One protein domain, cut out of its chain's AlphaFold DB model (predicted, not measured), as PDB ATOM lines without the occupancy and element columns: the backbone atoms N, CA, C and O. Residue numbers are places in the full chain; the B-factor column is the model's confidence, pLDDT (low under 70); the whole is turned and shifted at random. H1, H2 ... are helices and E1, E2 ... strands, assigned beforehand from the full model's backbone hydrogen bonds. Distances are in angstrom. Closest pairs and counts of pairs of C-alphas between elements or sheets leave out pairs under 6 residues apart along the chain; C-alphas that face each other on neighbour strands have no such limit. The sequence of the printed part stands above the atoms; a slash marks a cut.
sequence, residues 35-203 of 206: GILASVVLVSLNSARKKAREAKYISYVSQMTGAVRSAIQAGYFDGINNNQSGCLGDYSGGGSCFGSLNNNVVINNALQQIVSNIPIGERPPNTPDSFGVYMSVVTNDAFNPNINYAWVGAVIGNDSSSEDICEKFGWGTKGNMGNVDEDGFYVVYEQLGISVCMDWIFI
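This is residues 35 to 203 of the 206 residues of an uncharacterized protein of Parcubacteria group bacterium Athens0714_25 (UniProt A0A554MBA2). What shape is this? A strongly twisted sheet of five strands has one face covered by the last part of the long helix H1, with short H2 over E1 and short H3 over E5; residues 35 to 52 of H1 stick out as an arm. What makes it up? The 169 printed residues include three named helices and five named strands, H1 E1 H2 E2 E3 H3 E4 E5, a mixed class; the sheet, E1 E2 E3 E5 E4, is antiparallel. It is compact, radius of gyration of the C-alphas 17.2 A, spanning 66 by 33 by 26 A, the arm making the length.

Where are the strands? E1 is residues 84 to 88, E2 133 to 138, E3 148 to 156 (26.3 A), E4 186 to 191 and E5 194 to 203 (27.9 A), ending at C-alpha 203 (60.503, 49.864, 67.295). And the helices? H1, residues 35 to 73, runs 57.6 A from C-alpha 35 (6.511, 58.053, 90.071); H2 is 105 to 112, H3 162 to 169.

What joins the strands? N 86 and O 135 (E1, E2) are 3.0 A apart, N 136 and O 151 (hairpin E2, E3) 3.0 A, N 152 and O 199 (E3, E5) 2.9 A, N 189 and O 196 (hairpin E4, E5) 2.8 A, each within hydrogen-bond range. Where are the helices? In two layers, helices over one sheet face, H1 runs along E3 at 6 degrees on the local plane, height over the sheet 10.4 A. H1 touches H3 with residues 58 to 62 alone, closest C-alphas Ile 58 and Phe 169, 5.9 A, and H2 with 67 to 71 alone, Ala 71 and Leu 111, 6.3 A. Which unit and backbones? E3, H3, E4 form a split strand-helix-strand unit, two same-way strands with E5 between, its crossover right-handed; O i to N i+4 pairs are within range throughout H2, in 33 of 35 in H1 and 2 of 4 in H3.

Any cut or long links? The printed part has no cut; E1 to H2, H2 to E2 and H3 to E4 are long links. Where is confidence low? Mean pLDDT of the printed part is 75.6, with 46 residues under 70, among them 120 to 131.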
ATOM      1  N   GLY A  35       6.429  59.225  90.946       95.81
ATOM      2  CA  GLY A  35       6.511  58.053  90.071       95.81
ATOM      3  C   GLY A  35       6.755  58.415  88.602       95.81
ATOM      4  O   GLY A  35       7.636  57.837  87.959       95.81
ATOM      5  N   ILE A  36       6.039  59.418  88.084       95.06
ATOM      6  CA  ILE A  36       6.213  59.902  86.706       95.06
ATOM      7  C   ILE A  36       7.618  60.485  86.522       95.06
ATOM      8  O   ILE A  36       8.336  60.068  85.611       95.06
ATOM      9  N   LEU A  37       8.050  61.384  87.412       96.25
ATOM     10  CA  LEU A  37       9.380  61.997  87.334       96.25
ATOM     11  C   LEU A  37      10.507  60.958  87.469       96.25
ATOM     12  O   LEU A  37      11.482  61.010  86.720       96.25
ATOM     13  N   ALA A  38      10.366  59.981  88.369       93.75
ATOM     14  CA  ALA A  38      11.370  58.941  88.590       93.75
ATOM     15  C   ALA A  38      11.561  58.038  87.360       93.75
ATOM     16  O   ALA A  38      12.697  57.673  87.044       93.75
ATOM     17  N   SER A  39      10.481  57.711  86.637       92.00
ATOM     18  CA  SER A  39      10.555  56.869  85.434       92.00
ATOM     19  C   SER A  39      11.385  57.509  84.312       92.00
ATOM     20  O   SER A  39      12.245  56.849  83.727       92.00
ATOM     21  N   VAL A  40      11.206  58.812  84.070       91.31
ATOM     22  CA  VAL A  40      11.959  59.561  83.050       91.31
ATOM     23  C   VAL A  40      13.436  59.671  83.440       91.31
ATOM     24  O   VAL A  40      14.326  59.443  82.615       91.31
ATOM     25  N   VAL A  41      13.714  59.958  84.715       92.06
ATOM     26  CA  VAL A  41      15.089  60.067  85.227       92.06
ATOM     27  C   VAL A  41      15.836  58.737  85.108       92.06
ATOM     28  O   VAL A  41      16.994  58.731  84.683       92.06
ATOM     29  N   LEU A  42      15.191  57.606  85.404       89.94
ATOM     30  CA  LEU A  42      15.837  56.291  85.374       89.94
ATOM     31  C   LEU A  42      16.365  55.917  83.980       89.94
ATOM     32  O   LEU A  42      17.493  55.432  83.859       89.94
ATOM     33  N   VAL A  43      15.592  56.190  82.923       86.38
ATOM     34  CA  VAL A  43      16.016  55.925  81.537       86.38
ATOM     35  C   VAL A  43      17.229  56.786  81.167       86.38
ATOM     36  O   VAL A  43      18.201  56.282  80.605       86.38
ATOM     37  N   SER A  44      17.219  58.069  81.545       85.31
ATOM     38  CA  SER A  44      18.330  58.988  81.261       85.31
ATOM     39  C   SER A  44      19.630  58.613  81.993       85.31
ATOM     40  O   SER A  44      20.727  58.749  81.441       85.31
ATOM     41  N   LEU A  45      19.518  58.070  83.211       85.44
ATOM     42  CA  LEU A  45      20.659  57.721  84.053       85.44
ATOM     43  C   LEU A  45      21.448  56.523  83.507       85.44
ATOM     44  O   LEU A  45      22.676  56.506  83.605       85.44
ATOM     45  N   ASN A  46      20.776  55.540  82.906       77.69
ATOM     46  CA  ASN A  46      21.445  54.376  82.317       77.69
ATOM     47  C   ASN A  46      22.371  54.778  81.159       77.69
ATOM     48  O   ASN A  46      23.535  54.370  81.128       77.69
ATOM     49  N   SER A  47      21.893  55.643  80.265       80.31
ATOM     50  CA  SER A  47      22.689  56.174  79.153       80.31
ATOM     51  C   SER A  47      23.837  57.064  79.637       80.31
ATOM     52  O   SER A  47      24.960  56.941  79.148       80.31
ATOM     53  N   ALA A  48      23.599  57.921  80.638       82.44
ATOM     54  CA  ALA A  48      24.642  58.762  81.228       82.44
ATOM     55  C   ALA A  48      25.763  57.928  81.873       82.44
ATOM     56  O   ALA A  48      26.944  58.209  81.672       82.44
ATOM     57  N   ARG A  49      25.411  56.852  82.587       81.12
ATOM     58  CA  ARG A  49      26.383  55.915  83.170       81.12
ATOM     59  C   ARG A  49      27.197  55.184  82.103       81.12
ATOM     60  O   ARG A  49      28.384  54.967  82.323       81.12
ATOM     61  N   LYS A  50      26.589  54.805  80.971       77.31
ATOM     62  CA  LYS A  50      27.313  54.191  79.844       77.31
ATOM     63  C   LYS A  50      28.362  55.154  79.278       77.31
ATOM     64  O   LYS A  50      29.538  54.812  79.268       77.31
ATOM     65  N   LYS A  51      27.959  56.387  78.954       79.38
ATOM     66  CA  LYS A  51      28.863  57.435  78.449       79.38
ATOM     67  C   LYS A  51      29.992  57.779  79.426       79.38
ATOM     68  O   LYS A  51      31.127  57.976  79.012       79.38
ATOM     69  N   ALA A  52      29.702  57.822  80.729       80.62
ATOM     70  CA  ALA A  52      30.720  58.063  81.751       80.62
ATOM     71  C   ALA A  52      31.780  56.947  81.794       80.62
ATOM     72  O   ALA A  52      32.964  57.234  81.966       80.62
ATOM     73  N   ARG A  53      31.372  55.684  81.601       77.12
ATOM     74  CA  ARG A  53      32.311  54.560  81.479       77.12
ATOM     75  C   ARG A  53      33.151  54.677  80.210       77.12
ATOM     76  O   ARG A  53      34.367  54.595  80.300       77.12
ATOM     77  N   GLU A  54      32.527  54.936  79.063       77.69
ATOM     78  CA  GLU A  54      33.232  55.144  77.786       77.69
ATOM     79  C   GLU A  54      34.307  56.235  77.891       77.69
ATOM     80  O   GLU A  54      35.454  56.002  77.524       77.69
ATOM     81  N   ALA A  55      33.978  57.397  78.465       80.56
ATOM     82  CA  ALA A  55      34.933  58.494  78.646       80.56
ATOM     83  C   ALA A  55      36.138  58.096  79.515       80.56
ATOM     84  O   ALA A  55      37.274  58.486  79.241       80.56
ATOM     85  N   LYS A  56      35.898  57.291  80.553       79.19
ATOM     86  CA  LYS A  56      36.954  56.777  81.423       79.19
ATOM     87  C   LYS A  56      37.866  55.795  80.691       79.19
ATOM     88  O   LYS A  56      39.083  55.903  80.821       79.19
ATOM     89  N   TYR A  57      37.295  54.904  79.882       77.69
ATOM     90  CA  TYR A  57      38.068  53.982  79.050       77.69
ATOM     91  C   TYR A  57      38.915  54.719  78.017       77.69
ATOM     92  O   TYR A  57      40.101  54.437  77.907       77.69
ATOM     93  N   ILE A  58      38.351  55.707  77.319       80.31
ATOM     94  CA  ILE A  58      39.093  56.527  76.349       80.31
ATOM     95  C   ILE A  58      40.296  57.205  77.019       80.31
ATOM     96  O   ILE A  58      41.410  57.149  76.501       80.31
ATOM     97  N   SER A  59      40.094  57.787  78.206       83.25
ATOM     98  CA  SER A  59      41.178  58.400  78.982       83.25
ATOM     99  C   SER A  59      42.257  57.388  79.382       83.25
ATOM    100  O   SER A  59      43.447  57.691  79.290       83.25
ATOM    101  N   TYR A  60      41.862  56.182  79.796       82.19
ATOM    102  CA  TYR A  60      42.798  55.112  80.141       82.19
ATOM    103  C   TYR A  60      43.625  54.657  78.932       82.19
ATOM    104  O   TYR A  60      44.851  54.602  79.011       82.19
ATOM    105  N   VAL A  61      42.968  54.397  77.797       82.75
ATOM    106  CA  VAL A  61      43.617  53.988  76.543       82.75
ATOM    107  C   VAL A  61      44.627  55.040  76.097       82.75
ATOM    108  O   VAL A  61      45.781  54.707  75.856       82.75
ATOM    109  N   SER A  62      44.233  56.314  76.068       84.31
ATOM    110  CA  SER A  62      45.114  57.414  75.660       84.31
ATOM    111  C   SER A  62      46.363  57.527  76.546       84.31
ATOM    112  O   SER A  62      47.477  57.657  76.034       84.31
ATOM    113  N   GLN A  63      46.205  57.398  77.869       85.06
ATOM    114  CA  GLN A  63      47.331  57.393  78.809       85.06
ATOM    115  C   GLN A  63      48.284  56.214  78.559       85.06
ATOM    116  O   GLN A  63      49.502  56.399  78.557       85.06
ATOM    117  N   MET A  64      47.745  55.017  78.318       84.62
ATOM    118  CA  MET A  64      48.545  53.818  78.053       84.62
ATOM    119  C   MET A  64      49.257  53.874  76.707       84.62
ATOM    120  O   MET A  64      50.457  53.617  76.652       84.62
ATOM    121  N   THR A  65      48.574  54.273  75.636       85.19
ATOM    122  CA  THR A  65      49.205  54.450  74.322       85.19
ATOM    123  C   THR A  65      50.329  55.482  74.389       85.19
ATOM    124  O   THR A  65      51.408  55.241  73.850       85.19
ATOM    125  N   GLY A  66      50.121  56.603  75.087       86.62
ATOM    126  CA  GLY A  66      51.166  57.604  75.307       86.62
ATOM    127  C   GLY A  66      52.388  57.022  76.022       86.62
ATOM    128  O   GLY A  66      53.511  57.183  75.547       86.62
ATOM    129  N   ALA A  67      52.168  56.279  77.111       87.38
ATOM    130  CA  ALA A  67      53.237  55.620  77.859       87.38
ATOM    131  C   ALA A  67      54.023  54.616  77.002       87.38
ATOM    132  O   ALA A  67      55.254  54.621  77.025       87.38
ATOM    133  N   VAL A  68      53.329  53.793  76.208       87.75
ATOM    134  CA  VAL A  68      53.957  52.820  75.302       87.75
ATOM    135  C   VAL A  68      54.789  53.524  74.236       87.75
ATOM    136  O   VAL A  68      55.951  53.171  74.048       87.75
ATOM    137  N   ARG A  69      54.245  54.557  73.579       86.75
ATOM    138  CA  ARG A  69      54.980  55.334  72.568       86.75
ATOM    139  C   ARG A  69      56.246  55.964  73.153       86.75
ATOM    140  O   ARG A  69      57.310  55.874  72.545       86.75
ATOM    141  N   SER A  70      56.160  56.541  74.351       88.06
ATOM    142  CA  SER A  70      57.335  57.071  75.050       88.06
ATOM    143  C   SER A  70      58.348  55.977  75.410       88.06
ATOM    144  O   SER A  70      59.550  56.214  75.310       88.06
ATOM    145  N   ALA A  71      57.893  54.779  75.791       87.75
ATOM    146  CA  ALA A  71      58.770  53.666  76.171       87.75
ATOM    147  C   ALA A  71      59.508  53.070  74.973       87.75
ATOM    148  O   ALA A  71      60.692  52.745  75.082       87.75
ATOM    149  N   ILE A  72      58.847  53.016  73.818       85.75
ATOM    150  CA  ILE A  72      59.474  52.653  72.545       85.75
ATOM    151  C   ILE A  72      60.530  53.692  72.167       85.75
ATOM    152  O   ILE A  72      61.658  53.329  71.858       85.75
ATOM    153  N   GLN A  73      60.215  54.988  72.262       86.00
ATOM    154  CA  GLN A  73      61.181  56.047  71.948       86.00
ATOM    155  C   GLN A  73      62.414  56.027  72.869       86.00
ATOM    156  O   GLN A  73      63.513  56.381  72.439       86.00
ATOM    157  N   ALA A  74      62.238  55.619  74.126       87.69
ATOM    158  CA  ALA A  74      63.320  55.468  75.092       87.69
ATOM    159  C   ALA A  74      64.139  54.171  74.918       87.69
ATOM    160  O   ALA A  74      65.171  54.029  75.570       87.69
ATOM    161  N   GLY A  75      63.711  53.245  74.050       86.12
ATOM    162  CA  GLY A  75      64.386  51.963  73.814       86.12
ATOM    163  C   GLY A  75      64.163  50.922  74.915       86.12
ATOM    164  O   GLY A  75      64.915  49.954  75.022       86.12
ATOM    165  N   TYR A  76      63.139  51.079  75.761       86.38
ATOM    166  CA  TYR A  76      62.893  50.142  76.870       86.38
ATOM    167  C   TYR A  76      62.385  48.767  76.419       86.38
ATOM    168  O   TYR A  76      62.431  47.813  77.196       86.38
ATOM    169  N   PHE A  77      61.935  48.647  75.169       84.62
ATOM    170  CA  PHE A  77      61.509  47.379  74.577       84.62
ATOM    171  C   PHE A  77      62.603  46.688  73.743       84.62
ATOM    172  O   PHE A  77      62.425  45.524  73.396       84.62
ATOM    173  N   ASP A  78      63.749  47.333  73.493       79.94
ATOM    174  CA  ASP A  78      64.830  46.804  72.638       79.94
ATOM    175  C   ASP A  78      65.476  45.529  73.216       79.94
ATOM    176  O   ASP A  78      66.047  44.716  72.493       79.94
ATOM    177  N   GLY A  79      65.386  45.339  74.537       75.06
ATOM    178  CA  GLY A  79      65.897  44.159  75.241       75.06
ATOM    179  C   GLY A  79      64.951  42.953  75.250       75.06
ATOM    180  O   GLY A  79      65.319  41.902  75.778       75.06
ATOM    181  N   ILE A  80      63.737  43.085  74.707       82.31
ATOM    182  CA  ILE A  80      62.791  41.975  74.584       82.31
ATOM    183  C   ILE A  80      63.165  41.187  73.328       82.31
ATOM    184  O   ILE A  80      63.148  41.718  72.229       82.31
ATOM    185  N   ASN A  81      63.544  39.923  73.495       73.94
ATOM    186  CA  ASN A  81      64.089  39.071  72.429       73.94
ATOM    187  C   ASN A  81      63.139  37.944  71.994       73.94
ATOM    188  O   ASN A  81      63.511  37.065  71.215       73.94
ATOM    189  N   ASN A  82      61.925  37.941  72.527       79.25
ATOM    190  CA  ASN A  82      60.871  37.007  72.196       79.25
ATOM    191  C   ASN A  82      59.556  37.765  72.029       79.25
ATOM    192  O   ASN A  82      59.317  38.770  72.692       79.25
ATOM    193  N   ASN A  83      58.669  37.248  71.182       84.81
ATOM    194  CA  ASN A  83      57.335  37.822  71.058       84.81
ATOM    195  C   ASN A  83      56.649  37.765  72.425       84.81
ATOM    196  O   ASN A  83      56.497  36.689  73.010       84.81
ATOM    197  N   GLN A  84      56.288  38.929  72.954       86.69
ATOM    198  CA  GLN A  84      55.631  39.080  74.244       86.69
ATOM    199  C   GLN A  84      54.315  39.794  74.028       86.69
ATOM    200  O   GLN A  84      54.278  40.870  73.443       86.69
ATOM    201  N   SER A  85      53.241  39.225  74.556       87.00
ATOM    202  CA  SER A  85      51.940  39.879  74.591       87.00
ATOM    203  C   SER A  85      51.432  39.884  76.022       87.00
ATOM    204  O   SER A  85      51.748  38.987  76.811       87.00
ATOM    205  N   GLY A  86      50.671  40.906  76.378       86.19
ATOM    206  CA  GLY A  86      50.142  41.006  77.723       86.19
ATOM    207  C   GLY A  86      49.257  42.205  77.940       86.19
ATOM    208  O   GLY A  86      49.273  43.179  77.188       86.19
ATOM    209  N   CYS A  87      48.493  42.113  79.013       83.19
ATOM    210  CA  CYS A  87      47.645  43.196  79.455       83.19
ATOM    211  C   CYS A  87      48.481  44.320  80.061       83.19
ATOM    212  O   CYS A  87      49.403  44.066  80.840       83.19
ATOM    213  N   LEU A  88      48.120  45.554  79.715       81.81
ATOM    214  CA  LEU A  88      48.652  46.763  80.323       81.81
ATOM    215  C   LEU A  88      47.812  47.127  81.539       81.81
ATOM    216  O   LEU A  88      46.586  47.239  81.430       81.81
ATOM    217  N   GLY A  89      48.486  47.323  82.669       74.38
ATOM    218  CA  GLY A  89      47.860  47.599  83.961       74.38
ATOM    219  C   GLY A  89      47.803  46.383  84.874       74.38
ATOM    220  O   GLY A  89      48.007  45.243  84.454       74.38
ATOM    221  N   ASP A  90      47.546  46.645  86.155       63.44
ATOM    222  CA  ASP A  90      47.295  45.598  87.140       63.44
ATOM    223  C   ASP A  90      45.794  45.293  87.188       63.44
ATOM    224  O   ASP A  90      44.989  46.096  87.662       63.44
ATOM    225  N   TYR A  91      45.397  44.149  86.637       65.38
ATOM    226  CA  TYR A  91      44.030  43.640  86.713       65.38
ATOM    227  C   TYR A  91      43.843  42.966  88.073       65.38
ATOM    228  O   TYR A  91      44.076  41.765  88.241       65.38
ATOM    229  N   SER A  92      43.430  43.760  89.062       54.00
ATOM    230  CA  SER A  92      43.176  43.283  90.421       54.00
ATOM    231  C   SER A  92      42.190  42.103  90.399       54.00
ATOM    232  O   SER A  92      41.038  42.269  89.995       54.00
ATOM    233  N   GLY A  93      42.640  40.916  90.823       56.81
ATOM    234  CA  GLY A  93      41.825  39.693  90.869       56.81
ATOM    235  C   GLY A  93      42.286  38.540  89.969       56.81
ATOM    236  O   GLY A  93      41.567  37.549  89.877       56.81
ATOM    237  N   GLY A  94      43.456  38.640  89.321       57.09
ATOM    238  CA  GLY A  94      44.030  37.538  88.529       57.09
ATOM    239  C   GLY A  94      43.257  37.230  87.242       57.09
ATOM    240  O   GLY A  94      43.273  36.097  86.770       57.09
ATOM    241  N   GLY A  95      42.533  38.221  86.717       61.88
ATOM    242  CA  GLY A  95      41.754  38.093  85.490       61.88
ATOM    243  C   GLY A  95      42.592  38.312  84.234       61.88
ATOM    244  O   GLY A  95      43.584  39.040  84.260       61.88
ATOM    245  N   SER A  96      42.147  37.715  83.130       68.12
ATOM    246  CA  SER A  96      42.669  38.006  81.804       68.12
ATOM    247  C   SER A  96      42.029  39.263  81.210       68.12
ATOM    248  O   SER A  96      40.858  39.574  81.460       68.12
ATOM    249  N   CYS A  97      42.792  39.978  80.388       69.38
ATOM    250  CA  CYS A  97      42.233  40.822  79.343       69.38
ATOM    251  C   CYS A  97      42.218  40.020  78.036       69.38
ATOM    252  O   CYS A  97      42.974  39.073  77.850       69.38
ATOM    253  N   PHE A  98      41.316  40.370  77.131       71.75
ATOM    254  CA  PHE A  98      41.109  39.702  75.843       71.75
ATOM    255  C   PHE A  98      41.202  38.155  75.852       71.75
ATOM    256  O   PHE A  98      42.158  37.563  75.349       71.75
ATOM    257  N   GLY A  99      40.203  37.490  76.437       66.69
ATOM    258  CA  GLY A  99      39.964  36.039  76.374       66.69
ATOM    259  C   GLY A  99      40.930  35.167  77.188       66.69
ATOM    260  O   GLY A  99      40.497  34.233  77.854       66.69
ATOM    261  N   SER A 100      42.232  35.460  77.166       73.06
ATOM    262  CA  SER A 100      43.274  34.643  77.813       73.06
ATOM    263  C   SER A 100      44.588  35.394  78.091       73.06
ATOM    264  O   SER A 100      45.512  34.824  78.673       73.06
ATOM    265  N   LEU A 101      44.724  36.665  77.688       76.62
ATOM    266  CA  LEU A 101      45.952  37.414  77.966       76.62
ATOM    267  C   LEU A 101      46.005  37.773  79.446       76.62
ATOM    268  O   LEU A 101      45.026  38.242  80.009       76.62
ATOM    269  N   ASN A 102      47.160  37.588  80.071       78.44
ATOM    270  CA  ASN A 102      47.389  37.964  81.463       78.44
ATOM    271  C   ASN A 102      48.329  39.172  81.537       78.44
ATOM    272  O   ASN A 102      48.949  39.561  80.540       78.44
ATOM    273  N   ASN A 103      48.469  39.746  82.731       77.31
ATOM    274  CA  ASN A 103      49.482  40.768  82.993       77.31
ATOM    275  C   ASN A 103      50.860  40.190  82.663       77.31
ATOM    276  O   ASN A 103      51.263  39.168  83.223       77.31
ATOM    277  N   ASN A 104      51.590  40.844  81.764       83.06
ATOM    278  CA  ASN A 104      52.935  40.420  81.411       83.06
ATOM    279  C   ASN A 104      53.945  41.255  82.198       83.06
ATOM    280  O   ASN A 104      54.064  42.462  82.000       83.06
ATOM    281  N   VAL A 105      54.673  40.593  83.100       82.25
ATOM    282  CA  VAL A 105      55.649  41.235  83.993       82.25
ATOM    283  C   VAL A 105      56.763  41.927  83.206       82.25
ATOM    284  O   VAL A 105      57.188  43.005  83.602       82.25
ATOM    285  N   VAL A 106      57.209  41.364  82.080       85.69
ATOM    286  CA  VAL A 106      58.285  41.951  81.264       85.69
ATOM    287  C   VAL A 106      57.834  43.280  80.664       85.69
ATOM    288  O   VAL A 106      58.505  44.297  80.835       85.69
ATOM    289  N   ILE A 107      56.660  43.286  80.031       85.88
ATOM    290  CA  ILE A 107      56.062  44.491  79.443       85.88
ATOM    291  C   ILE A 107      55.776  45.542  80.523       85.88
ATOM    292  O   ILE A 107      56.130  46.711  80.365       85.88
ATOM    293  N   ASN A 108      55.172  45.134  81.641       83.81
ATOM    294  CA  ASN A 108      54.835  46.056  82.723       83.81
ATOM    295  C   ASN A 108      56.088  46.651  83.378       83.81
ATOM    296  O   ASN A 108      56.103  47.845  83.657       83.81
ATOM    297  N   ASN A 109      57.157  45.871  83.559       85.06
ATOM    298  CA  ASN A 109      58.428  46.380  84.076       85.06
ATOM    299  C   ASN A 109      59.066  47.399  83.122       85.06
ATOM    300  O   ASN A 109      59.606  48.397  83.589       85.06
ATOM    301  N   ALA A 110      58.995  47.178  81.804       84.81
ATOM    302  CA  ALA A 110      59.483  48.142  80.815       84.81
ATOM    303  C   ALA A 110      58.688  49.460  80.867       84.81
ATOM    304  O   ALA A 110      59.269  50.543  80.836       84.81
ATOM    305  N   LEU A 111      57.365  49.386  81.035       85.31
ATOM    306  CA  LEU A 111      56.506  50.569  81.161       85.31
ATOM    307  C   LEU A 111      56.670  51.312  82.490       85.31
ATOM    308  O   LEU A 111      56.594  52.541  82.521       85.31
ATOM    309  N   GLN A 112      56.939  50.594  83.581       83.81
ATOM    310  CA  GLN A 112      57.186  51.189  84.898       83.81
ATOM    311  C   GLN A 112      58.439  52.077  84.937       83.81
ATOM    312  O   GLN A 112      58.554  52.921  85.823       83.81
ATOM    313  N   GLN A 113      59.346  51.955  83.960       81.44
ATOM    314  CA  GLN A 113      60.484  52.872  83.809       81.44
ATOM    315  C   GLN A 113      60.063  54.279  83.348       81.44
ATOM    316  O   GLN A 113      60.836  55.223  83.493       81.44
ATOM    317  N   ILE A 114      58.842  54.436  82.821       82.69
ATOM    318  CA  ILE A 114      58.271  55.730  82.411       82.69
ATOM    319  C   ILE A 114      57.144  56.176  83.326       82.69
ATOM    320  O   ILE A 114      57.081  57.347  83.698       82.69
ATOM    321  N   VAL A 115      56.239  55.265  83.680       81.06
ATOM    322  CA  VAL A 115      55.060  55.590  84.481       81.06
ATOM    323  C   VAL A 115      55.147  54.848  85.805       81.06
ATOM    324  O   VAL A 115      54.970  53.636  85.859       81.06
ATOM    325  N   SER A 116      55.376  55.589  86.891       73.75
ATOM    326  CA  SER A 116      55.570  55.011  88.229       73.75
ATOM    327  C   SER A 116      54.354  54.239  88.745       73.75
ATOM    328  O   SER A 116      54.513  53.326  89.545       73.75
ATOM    329  N   ASN A 117      53.147  54.596  88.292       71.94
ATOM    330  CA  ASN A 117      51.903  53.901  88.610       71.94
ATOM    331  C   ASN A 117      51.096  53.702  87.328       71.94
ATOM    332  O   ASN A 117      50.440  54.630  86.853       71.94
ATOM    333  N   ILE A 118      51.135  52.492  86.773       71.44
ATOM    334  CA  ILE A 118      50.230  52.124  85.685       71.44
ATOM    335  C   ILE A 118      48.806  52.121  86.273       71.44
ATOM    336  O   ILE A 118      48.598  51.491  87.314       71.44
ATOM    337  N   PRO A 119      47.830  52.840  85.686       70.62
ATOM    338  CA  PRO A 119      46.479  52.852  86.214       70.62
ATOM    339  C   PRO A 119      45.902  51.433  86.223       70.62
ATOM    340  O   PRO A 119      46.218  50.601  85.371       70.62
ATOM    341  N   ILE A 120      45.069  51.156  87.221       68.00
ATOM    342  CA  ILE A 120      44.411  49.859  87.379       68.00
ATOM    343  C   ILE A 120      43.467  49.662  86.188       68.00
ATOM    344  O   ILE A 120      42.668  50.549  85.876       68.00
ATOM    345  N   GLY A 121      43.565  48.509  85.525       63.84
ATOM    346  CA  GLY A 121      42.644  48.152  84.449       63.84
ATOM    347  C   GLY A 121      41.221  48.022  84.991       63.84
ATOM    348  O   GLY A 121      41.000  47.427  86.046       63.84
ATOM    349  N   GLU A 122      40.231  48.573  84.289       60.44
ATOM    350  CA  GLU A 122      38.836  48.489  84.726       60.44
ATOM    351  C   GLU A 122      38.084  47.369  84.011       60.44
ATOM    352  O   GLU A 122      37.893  47.410  82.797       60.44
ATOM    353  N   ARG A 123      37.586  46.395  84.780       55.28
ATOM    354  CA  ARG A 123      36.613  45.408  84.298       55.28
ATOM    355  C   ARG A 123      35.195  45.964  84.499       55.28
ATOM    356  O   ARG A 123      34.838  46.275  85.638       55.28
ATOM    357  N   PRO A 124      34.346  46.084  83.461       50.19
ATOM    358  CA  PRO A 124      32.962  46.481  83.663       50.19
ATOM    359  C   PRO A 124      32.199  45.428  84.482       50.19
ATOM    360  O   PRO A 124      32.507  44.234  84.414       50.19
ATOM    361  N   PRO A 125      31.172  45.843  85.242       45.38
ATOM    362  CA  PRO A 125      30.331  44.905  85.971       45.38
ATOM    363  C   PRO A 125      29.591  43.973  84.996       45.38
ATOM    364  O   PRO A 125      28.938  44.451  84.070       45.38
ATOM    365  N   ASN A 126      29.625  42.665  85.269       47.88
ATOM    366  CA  ASN A 126      28.771  41.622  84.669       47.88
ATOM    367  C   ASN A 126      29.026  41.202  83.206       47.88
ATOM    368  O   ASN A 126      28.079  40.814  82.524       47.88
ATOM    369  N   THR A 127      30.271  41.166  82.728       54.22
ATOM    370  CA  THR A 127      30.609  40.386  81.518       54.22
ATOM    371  C   THR A 127      31.711  39.362  81.803       54.22
ATOM    372  O   THR A 127      32.638  39.668  82.564       54.22
ATOM    373  N   PRO A 128      31.639  38.142  81.229       51.34
ATOM    374  CA  PRO A 128      32.718  37.160  81.327       51.34
ATOM    375  C   PRO A 128      34.023  37.633  80.677       51.34
ATOM    376  O   PRO A 128      35.080  37.265  81.176       51.34
ATOM    377  N   ASP A 129      33.968  38.541  79.696       51.97
ATOM    378  CA  ASP A 129      35.138  38.914  78.901       51.97
ATOM    379  C   ASP A 129      35.499  40.411  78.985       51.97
ATOM    380  O   ASP A 129      34.747  41.293  78.574       51.97
ATOM    381  N   SER A 130      36.677  40.659  79.577       56.72
ATOM    382  CA  SER A 130      37.861  41.152  78.859       56.72
ATOM    383  C   SER A 130      37.888  42.574  78.281       56.72
ATOM    384  O   SER A 130      38.319  42.762  77.151       56.72
ATOM    385  N   PHE A 131      37.540  43.595  79.062       63.00
ATOM    386  CA  PHE A 131      37.870  44.978  78.695       63.00
ATOM    387  C   PHE A 131      39.249  45.327  79.231       63.00
ATOM    388  O   PHE A 131      39.562  45.028  80.383       63.00
ATOM    389  N   GLY A 132      40.076  45.933  78.391       72.44
ATOM    390  CA  GLY A 132      41.455  46.186  78.749       72.44
ATOM    391  C   GLY A 132      42.259  46.779  77.611       72.44
ATOM    392  O   GLY A 132      41.899  46.649  76.439       72.44
ATOM    393  N   VAL A 133      43.359  47.418  77.986       80.19
ATOM    394  CA  VAL A 133      44.434  47.714  77.049       80.19
ATOM    395  C   VAL A 133      45.425  46.574  77.153       80.19
ATOM    396  O   VAL A 133      45.778  46.139  78.252       80.19
ATOM    397  N   TYR A 134      45.871  46.088  76.015       84.75
ATOM    398  CA  TYR A 134      46.921  45.101  75.915       84.75
ATOM    399  C   TYR A 134      47.916  45.560  74.871       84.75
ATOM    400  O   TYR A 134      47.623  46.426  74.051       84.75
ATOM    401  N   MET A 135      49.110  45.007  74.915       88.19
ATOM    402  CA  MET A 135      50.074  45.230  73.858       88.19
ATOM    403  C   MET A 135      50.748  43.932  73.485       88.19
ATOM    404  O   MET A 135      50.797  42.982  74.275       88.19
ATOM    405  N   SER A 136      51.302  43.926  72.286       86.88
ATOM    406  CA  SER A 136      52.262  42.923  71.883       86.88
ATOM    407  C   SER A 136      53.511  43.604  71.377       86.88
ATOM    408  O   SER A 136      53.439  44.553  70.604       86.88
ATOM    409  N   VAL A 137      54.645  43.082  71.809       86.81
ATOM    410  CA  VAL A 137      55.958  43.336  71.241       86.81
ATOM    411  C   VAL A 137      56.284  42.131  70.376       86.81
ATOM    412  O   VAL A 137      56.247  40.993  70.851       86.81
ATOM    413  N   VAL A 138      56.539  42.379  69.100       83.75
ATOM    414  CA  VAL A 138      56.943  41.365  68.133       83.75
ATOM    415  C   VAL A 138      58.375  41.662  67.727       83.75
ATOM    416  O   VAL A 138      58.700  42.753  67.257       83.75
ATOM    417  N   THR A 139      59.229  40.673  67.946       77.25
ATOM    418  CA  THR A 139      60.659  40.727  67.655       77.25
ATOM    419  C   THR A 139      60.995  39.603  66.697       77.25
ATOM    420  O   THR A 139      60.602  38.465  66.955       77.25
ATOM    421  N   ASN A 140      61.752  39.888  65.638       70.00
ATOM    422  CA  ASN A 140      62.021  38.927  64.563       70.00
ATOM    423  C   ASN A 140      60.717  38.428  63.910       70.00
ATOM    424  O   ASN A 140      60.377  37.244  63.992       70.00
ATOM    425  N   ASP A 141      59.961  39.342  63.297       70.94
ATOM    426  CA  ASP A 141      58.735  38.980  62.591       70.94
ATOM    427  C   ASP A 141      59.004  37.886  61.538       70.94
ATOM    428  O   ASP A 141      59.997  37.924  60.807       70.94
ATOM    429  N   ALA A 142      58.126  36.880  61.476       67.94
ATOM    430  CA  ALA A 142      58.313  35.717  60.607       67.94
ATOM    431  C   ALA A 142      58.286  36.074  59.110       67.94
ATOM    432  O   ALA A 142      58.838  35.334  58.295       67.94
ATOM    433  N   PHE A 143      57.647  37.189  58.752       67.69
ATOM    434  CA  PHE A 143      57.567  37.707  57.391       67.69
ATOM    435  C   PHE A 143      58.656  38.742  57.110       67.69
ATOM    436  O   PHE A 143      59.159  38.795  55.987       67.69
ATOM    437  N   ASN A 144      59.058  39.529  58.113       69.69
ATOM    438  CA  ASN A 144      60.168  40.470  57.991       69.69
ATOM    439  C   ASN A 144      61.099  40.447  59.219       69.69
ATOM    440  O   ASN A 144      60.923  41.241  60.147       69.69
ATOM    441  N   PRO A 145      62.147  39.603  59.218       70.50
ATOM    442  CA  PRO A 145      63.006  39.410  60.386       70.50
ATOM    443  C   PRO A 145      63.831  40.650  60.767       70.50
ATOM    444  O   PRO A 145      64.438  40.662  61.832       70.50
ATOM    445  N   ASN A 146      63.859  41.689  59.925       71.31
ATOM    446  CA  ASN A 146      64.588  42.931  60.187       71.31
ATOM    447  C   ASN A 146      63.729  44.009  60.869       71.31
ATOM    448  O   ASN A 146      64.256  45.071  61.208       71.31
ATOM    449  N   ILE A 147      62.425  43.773  61.051       73.12
ATOM    450  CA  ILE A 147      61.507  44.737  61.660       73.12
ATOM    451  C   ILE A 147      61.087  44.239  63.040       73.12
ATOM    452  O   ILE A 147      60.547  43.144  63.192       73.12
ATOM    453  N   ASN A 148      61.299  45.094  64.039       80.38
ATOM    454  CA  ASN A 148      60.688  44.967  65.352       80.38
ATOM    455  C   ASN A 148      59.545  45.980  65.439       80.38
ATOM    456  O   ASN A 148      59.707  47.153  65.089       80.38
ATOM    457  N   TYR A 149      58.385  45.544  65.907       80.25
ATOM    458  CA  TYR A 149      57.243  46.427  66.105       80.25
ATOM    459  C   TYR A 149      56.513  46.075  67.389       80.25
ATOM    460  O   TYR A 149      56.558  44.950  67.890       80.25
ATOM    461  N   ALA A 150      55.815  47.063  67.920       85.44
ATOM    462  CA  ALA A 150      54.836  46.874  68.960       85.44
ATOM    463  C   ALA A 150      53.481  47.368  68.467       85.44
ATOM    464  O   ALA A 150      53.380  48.249  67.617       85.44
ATOM    465  N   TRP A 151      52.416  46.819  69.024       84.50
ATOM    466  CA  TRP A 151      51.083  47.367  68.834       84.50
ATOM    467  C   TRP A 151      50.327  47.361  70.148       84.50
ATOM    468  O   TRP A 151      50.542  46.503  71.009       84.50
ATOM    469  N   VAL A 152      49.449  48.343  70.301       87.31
ATOM    470  CA  VAL A 152      48.601  48.523  71.479       87.31
ATOM    471  C   VAL A 152      47.162  48.271  71.067       87.31
ATOM    472  O   VAL A 152      46.632  48.960  70.205       87.31
ATOM    473  N   GLY A 153      46.532  47.275  71.675       83.69
ATOM    474  CA  GLY A 153      45.134  46.929  71.480       83.69
ATOM    475  C   GLY A 153      44.257  47.454  72.612       83.69
ATOM    476  O   GLY A 153      44.601  47.324  73.785       83.69
ATOM    477  N   ALA A 154      43.098  48.008  72.276       81.56
ATOM    478  CA  ALA A 154      42.038  48.356  73.210       81.56
ATOM    479  C   ALA A 154      40.799  47.519  72.893       81.56
ATOM    480  O   ALA A 154      40.278  47.559  71.776       81.56
ATOM    481  N   VAL A 155      40.324  46.761  73.880       76.62
ATOM    482  CA  VAL A 155      39.108  45.958  73.735       76.62
ATOM    483  C   VAL A 155      37.886  46.807  74.062       76.62
ATOM    484  O   VAL A 155      37.731  47.309  75.179       76.62
ATOM    485  N   ILE A 156      37.004  46.929  73.082       72.25
ATOM    486  CA  ILE A 156      35.694  47.550  73.174       72.25
ATOM    487  C   ILE A 156      34.667  46.412  73.198       72.25
ATOM    488  O   ILE A 156      34.820  45.378  72.558       72.25
ATOM    489  N   GLY A 157      33.627  46.548  74.007       66.44
ATOM    490  CA  GLY A 157      32.625  45.496  74.166       66.44
ATOM    491  C   GLY A 157      31.850  45.208  72.881       66.44
ATOM    492  O   GLY A 157      32.166  45.699  71.803       66.44
ATOM    493  N   ASN A 158      30.757  44.462  73.019       59.28
ATOM    494  CA  ASN A 158      29.823  44.152  71.930       59.28
ATOM    495  C   ASN A 158      28.937  45.355  71.526       59.28
ATOM    496  O   ASN A 158      27.728  45.228  71.351       59.28
ATOM    497  N   ASP A 159      29.510  46.557  71.479       57.34
ATOM    498  CA  ASP A 159      28.805  47.769  71.085       57.34
ATOM    499  C   ASP A 159      29.042  48.032  69.593       57.34
ATOM    500  O   ASP A 159      30.171  48.229  69.157       57.34
ATOM    501  N   SER A 160      27.955  48.108  68.821       48.56
ATOM    502  CA  SER A 160      27.927  48.346  67.367       48.56
ATOM    503  C   SER A 160      28.414  49.739  66.924       48.56
ATOM    504  O   SER A 160      28.192  50.139  65.787       48.56
ATOM    505  N   SER A 161      29.010  50.511  67.834       55.59
ATOM    506  CA  SER A 161      29.643  51.814  67.593       55.59
ATOM    507  C   SER A 161      31.145  51.751  67.874       55.59
ATOM    508  O   SER A 161      31.747  52.742  68.283       55.59
ATOM    509  N   SER A 162      31.741  50.565  67.771       60.25
ATOM    510  CA  SER A 162      33.152  50.354  68.068       60.25
ATOM    511  C   SER A 162      34.059  51.199  67.181       60.25
ATOM    512  O   SER A 162      35.012  51.770  67.701       60.25
ATOM    513  N   GLU A 163      33.713  51.384  65.902       62.38
ATOM    514  CA  GLU A 163      34.446  52.272  64.989       62.38
ATOM    515  C   GLU A 163      34.475  53.727  65.497       62.38
ATOM    516  O   GLU A 163      35.560  54.287  65.660       62.38
ATOM    517  N   ASP A 164      33.320  54.287  65.882       70.12
ATOM    518  CA  ASP A 164      33.214  55.637  66.466       70.12
ATOM    519  C   ASP A 164      34.005  55.787  67.775       70.12
ATOM    520  O   ASP A 164      34.357  56.896  68.182       70.12
ATOM    521  N   ILE A 165      34.206  54.695  68.517       74.31
ATOM    522  CA  ILE A 165      34.962  54.712  69.772       74.31
ATOM    523  C   ILE A 165      36.463  54.588  69.492       74.31
ATOM    524  O   ILE A 165      37.231  55.306  70.130       74.31
ATOM    525  N   CYS A 166      36.882  53.761  68.529       76.69
ATOM    526  CA  CYS A 166      38.283  53.664  68.111       76.69
ATOM    527  C   CYS A 166      38.828  55.025  67.657       76.69
ATOM    528  O   CYS A 166      39.918  55.424  68.065       76.69
ATOM    529  N   GLU A 167      38.042  55.774  66.877       77.25
ATOM    530  CA  GLU A 167      38.407  57.122  66.414       77.25
ATOM    531  C   GLU A 167      38.641  58.101  67.573       77.25
ATOM    532  O   GLU A 167      39.483  58.999  67.500       77.25
ATOM    533  N   LYS A 168      37.942  57.911  68.697       79.81
ATOM    534  CA  LYS A 168      38.080  58.766  69.887       79.81
ATOM    535  C   LYS A 168      39.359  58.508  70.676       79.81
ATOM    536  O   LYS A 168      39.667  59.299  71.567       79.81
ATOM    537  N   PHE A 169      40.108  57.447  70.377       78.19
ATOM    538  CA  PHE A 169      41.407  57.208  71.009       78.19
ATOM    539  C   PHE A 169      42.506  58.135  70.479       78.19
ATOM    540  O   PHE A 169      43.567  58.230  71.099       78.19
ATOM    541  N   GLY A 170      42.256  58.857  69.378       76.62
ATOM    542  CA  GLY A 170      43.252  59.739  68.765       76.62
ATOM    543  C   GLY A 170      44.422  58.972  68.148       76.62
ATOM    544  O   GLY A 170      45.520  59.510  68.003       76.62
ATOM    545  N   TRP A 171      44.204  57.697  67.831       81.06
ATOM    546  CA  TRP A 171      45.087  56.931  66.962       81.06
ATOM    547  C   TRP A 171      44.921  57.464  65.533       81.06
ATOM    548  O   TRP A 171      43.941  58.159  65.268       81.06
ATOM    549  N   GLY A 172      45.913  57.283  64.660       74.69
ATOM    550  CA  GLY A 172      45.935  57.966  63.363       74.69
ATOM    551  C   GLY A 172      44.885  57.437  62.392       74.69
ATOM    552  O   GLY A 172      43.726  57.248  62.739       74.69
ATOM    553  N   THR A 173      45.228  57.269  61.123       73.62
ATOM    554  CA  THR A 173      44.220  56.893  60.123       73.62
ATOM    555  C   THR A 173      43.785  55.430  60.270       73.62
ATOM    556  O   THR A 173      44.548  54.595  60.750       73.62
ATOM    557  N   LYS A 174      42.540  55.127  59.864       74.94
ATOM    558  CA  LYS A 174      42.006  53.759  59.704       74.94
ATOM    559  C   LYS A 174      42.383  53.174  58.346       74.94
ATOM    560  O   LYS A 174      42.603  53.892  57.375       74.94
ATOM    561  N   GLY A 175      42.484  51.854  58.284       69.81
ATOM    562  CA  GLY A 175      43.119  51.085  57.210       69.81
ATOM    563  C   GLY A 175      43.322  49.623  57.614       69.81
ATOM    564  O   GLY A 175      42.687  49.127  58.549       69.81
ATOM    565  N   ASN A 176      44.175  48.915  56.887       65.88
ATOM    566  CA  ASN A 176      44.125  47.459  56.863       65.88
ATOM    567  C   ASN A 176      45.369  46.830  57.488       65.88
ATOM    568  O   ASN A 176      46.474  47.330  57.310       65.88
ATOM    569  N   MET A 177      45.185  45.662  58.115       57.19
ATOM    570  CA  MET A 177      46.246  44.848  58.739       57.19
ATOM    571  C   MET A 177      47.443  44.536  57.819       57.19
ATOM    572  O   MET A 177      48.463  44.069  58.303       57.19
ATOM    573  N   GLY A 178      47.316  44.741  56.503       54.25
ATOM    574  CA  GLY A 178      48.374  44.488  55.522       54.25
ATOM    575  C   GLY A 178      49.348  45.646  55.286       54.25
ATOM    576  O   GLY A 178      50.372  45.413  54.657       54.25
ATOM    577  N   ASN A 179      49.063  46.860  55.771       53.94
ATOM    578  CA  ASN A 179      49.967  48.011  55.649       53.94
ATOM    579  C   ASN A 179      50.710  48.230  56.970       53.94
ATOM    580  O   ASN A 179      50.413  49.150  57.727       53.94
ATOM    581  N   VAL A 180      51.666  47.347  57.250       55.88
ATOM    582  CA  VAL A 180      52.531  47.379  58.439       55.88
ATOM    583  C   VAL A 180      53.807  48.194  58.198       55.88
ATOM    584  O   VAL A 180      54.856  47.838  58.713       55.88
ATOM    585  N   ASP A 181      53.740  49.265  57.408       57.06
ATOM    586  CA  ASP A 181      54.910  50.101  57.087       57.06
ATOM    587  C   ASP A 181      54.756  51.560  57.569       57.06
ATOM    588  O   ASP A 181      55.676  52.365  57.416       57.06
ATOM    589  N   GLU A 182      53.615  51.924  58.172       62.47
ATOM    590  CA  GLU A 182      53.321  53.292  58.625       62.47
ATOM    591  C   GLU A 182      53.021  53.354  60.133       62.47
ATOM    592  O   GLU A 182      52.155  52.643  60.646       62.47
ATOM    593  N   ASP A 183      53.762  54.204  60.854       67.06
ATOM    594  CA  ASP A 183      53.557  54.465  62.285       67.06
ATOM    595  C   ASP A 183      52.210  55.157  62.544       67.06
ATOM    596  O   ASP A 183      51.837  56.108  61.852       67.06
ATOM    597  N   GLY A 184      51.539  54.773  63.635       68.19
ATOM    598  CA  GLY A 184      50.397  55.514  64.177       68.19
ATOM    599  C   GLY A 184      49.082  55.249  63.457       68.19
ATOM    600  O   GLY A 184      48.187  56.085  63.485       68.19
ATOM    601  N   PHE A 185      48.975  54.108  62.805       74.19
ATOM    602  CA  PHE A 185      47.812  53.644  62.080       74.19
ATOM    603  C   PHE A 185      46.968  52.681  62.950       74.19
ATOM    604  O   PHE A 185      47.556  51.926  63.731       74.19
ATOM    605  N   TYR A 186      45.624  52.644  62.809       77.31
ATOM    606  CA  TYR A 186      44.781  51.712  63.585       77.31
ATOM    607  C   TYR A 186      43.814  50.801  62.811       77.31
ATOM    608  O   TYR A 186      43.138  51.206  61.867       77.31
ATOM    609  N   VAL A 187      43.671  49.559  63.287       75.50
ATOM    610  CA  VAL A 187      42.722  48.556  62.763       75.50
ATOM    611  C   VAL A 187      41.568  48.353  63.738       75.50
ATOM    612  O   VAL A 187      41.792  48.310  64.946       75.50
ATOM    613  N   VAL A 188      40.355  48.160  63.213       75.69
ATOM    614  CA  VAL A 188      39.202  47.654  63.976       75.69
ATOM    615  C   VAL A 188      38.947  46.202  63.596       75.69
ATOM    616  O   VAL A 188      38.892  45.875  62.411       75.69
ATOM    617  N   TYR A 189      38.798  45.334  64.589       73.00
ATOM    618  CA  TYR A 189      38.593  43.911  64.389       73.00
ATOM    619  C   TYR A 189      37.463  43.378  65.265       73.00
ATOM    620  O   TYR A 189      37.415  43.660  66.459       73.00
ATOM    621  N   GLU A 190      36.575  42.579  64.678       69.50
ATOM    622  CA  GLU A 190      35.471  41.943  65.389       69.50
ATOM    623  C   GLU A 190      35.716  40.435  65.502       69.50
ATOM    624  O   GLU A 190      35.734  39.712  64.506       69.50
ATOM    625  N   GLN A 191      35.890  39.944  66.730       62.47
ATOM    626  CA  GLN A 191      36.036  38.517  67.020       62.47
ATOM    627  C   GLN A 191      35.053  38.113  68.112       62.47
ATOM    628  O   GLN A 191      35.025  38.723  69.174       62.47
ATOM    629  N   LEU A 192      34.241  37.082  67.864       64.38
ATOM    630  CA  LEU A 192      33.277  36.554  68.846       64.38
ATOM    631  C   LEU A 192      32.286  37.613  69.389       64.38
ATOM    632  O   LEU A 192      31.812  37.501  70.516       64.38
ATOM    633  N   GLY A 193      31.969  38.648  68.597       64.50
ATOM    634  CA  GLY A 193      31.119  39.768  69.025       64.50
ATOM    635  C   GLY A 193      31.823  40.780  69.939       64.50
ATOM    636  O   GLY A 193      31.161  41.569  70.602       64.50
ATOM    637  N   ILE A 194      33.153  40.753  70.009       68.25
ATOM    638  CA  ILE A 194      33.984  41.731  70.714       68.25
ATOM    639  C   ILE A 194      34.690  42.577  69.662       68.25
ATOM    640  O   ILE A 194      35.300  42.030  68.743       68.25
ATOM    641  N   SER A 195      34.623  43.899  69.807       73.31
ATOM    642  CA  SER A 195      35.333  44.819  68.925       73.31
ATOM    643  C   SER A 195      36.672  45.220  69.526       73.31
ATOM    644  O   SER A 195      36.764  45.594  70.687       73.31
ATOM    645  N   VAL A 196      37.734  45.200  68.742       77.31
ATOM    646  CA  VAL A 196      39.068  45.583  69.193       77.31
ATOM    647  C   VAL A 196      39.618  46.637  68.262       77.31
ATOM    648  O   VAL A 196      39.571  46.470  67.049       77.31
ATOM    649  N   CYS A 197      40.181  47.693  68.832       80.56
ATOM    650  CA  CYS A 197      40.990  48.649  68.092       80.56
ATOM    651  C   CYS A 197      42.460  48.331  68.363       80.56
ATOM    652  O   CYS A 197      42.810  48.086  69.517       80.56
ATOM    653  N   MET A 198      43.338  48.419  67.368       81.81
ATOM    654  CA  MET A 198      44.788  48.248  67.546       81.81
ATOM    655  C   MET A 198      45.565  49.387  66.891       81.81
ATOM    656  O   MET A 198      45.288  49.651  65.732       81.81
ATOM    657  N   ASP A 199      46.535  49.991  67.580       84.81
ATOM    658  CA  ASP A 199      47.470  51.015  67.075       84.81
ATOM    659  C   ASP A 199      48.872  50.426  66.871       84.81
ATOM    660  O   ASP A 199      49.413  49.801  67.790       84.81
ATOM    661  N   TRP A 200      49.461  50.628  65.689       81.19
ATOM    662  CA  TRP A 200      50.774  50.091  65.308       81.19
ATOM    663  C   TRP A 200      51.901  51.099  65.550       81.19
ATOM    664  O   TRP A 200      51.783  52.279  65.208       81.19
ATOM    665  N   ILE A 201      53.003  50.634  66.145       82.31
ATOM    666  CA  ILE A 201      54.154  51.462  66.517       82.31
ATOM    667  C   ILE A 201      55.459  50.706  66.219       82.31
ATOM    668  O   ILE A 201      55.755  49.683  66.843       82.31
ATOM    669  N   PHE A 202      56.284  51.207  65.302       79.19
ATOM    670  CA  PHE A 202      57.570  50.587  64.982       79.19
ATOM    671  C   PHE A 202      58.607  50.835  66.073       79.19
ATOM    672  O   PHE A 202      58.799  51.954  66.558       79.19
ATOM    673  N   ILE A 203      59.335  49.776  66.425       78.88
ATOM    674  CA  ILE A 203      60.503  49.864  67.295       78.88
ATOM    675  C   ILE A 203      61.691  50.126  66.374       78.88
ATOM    676  O   ILE A 203      62.165  49.237  65.666       78.88
TER     677      ILE A 203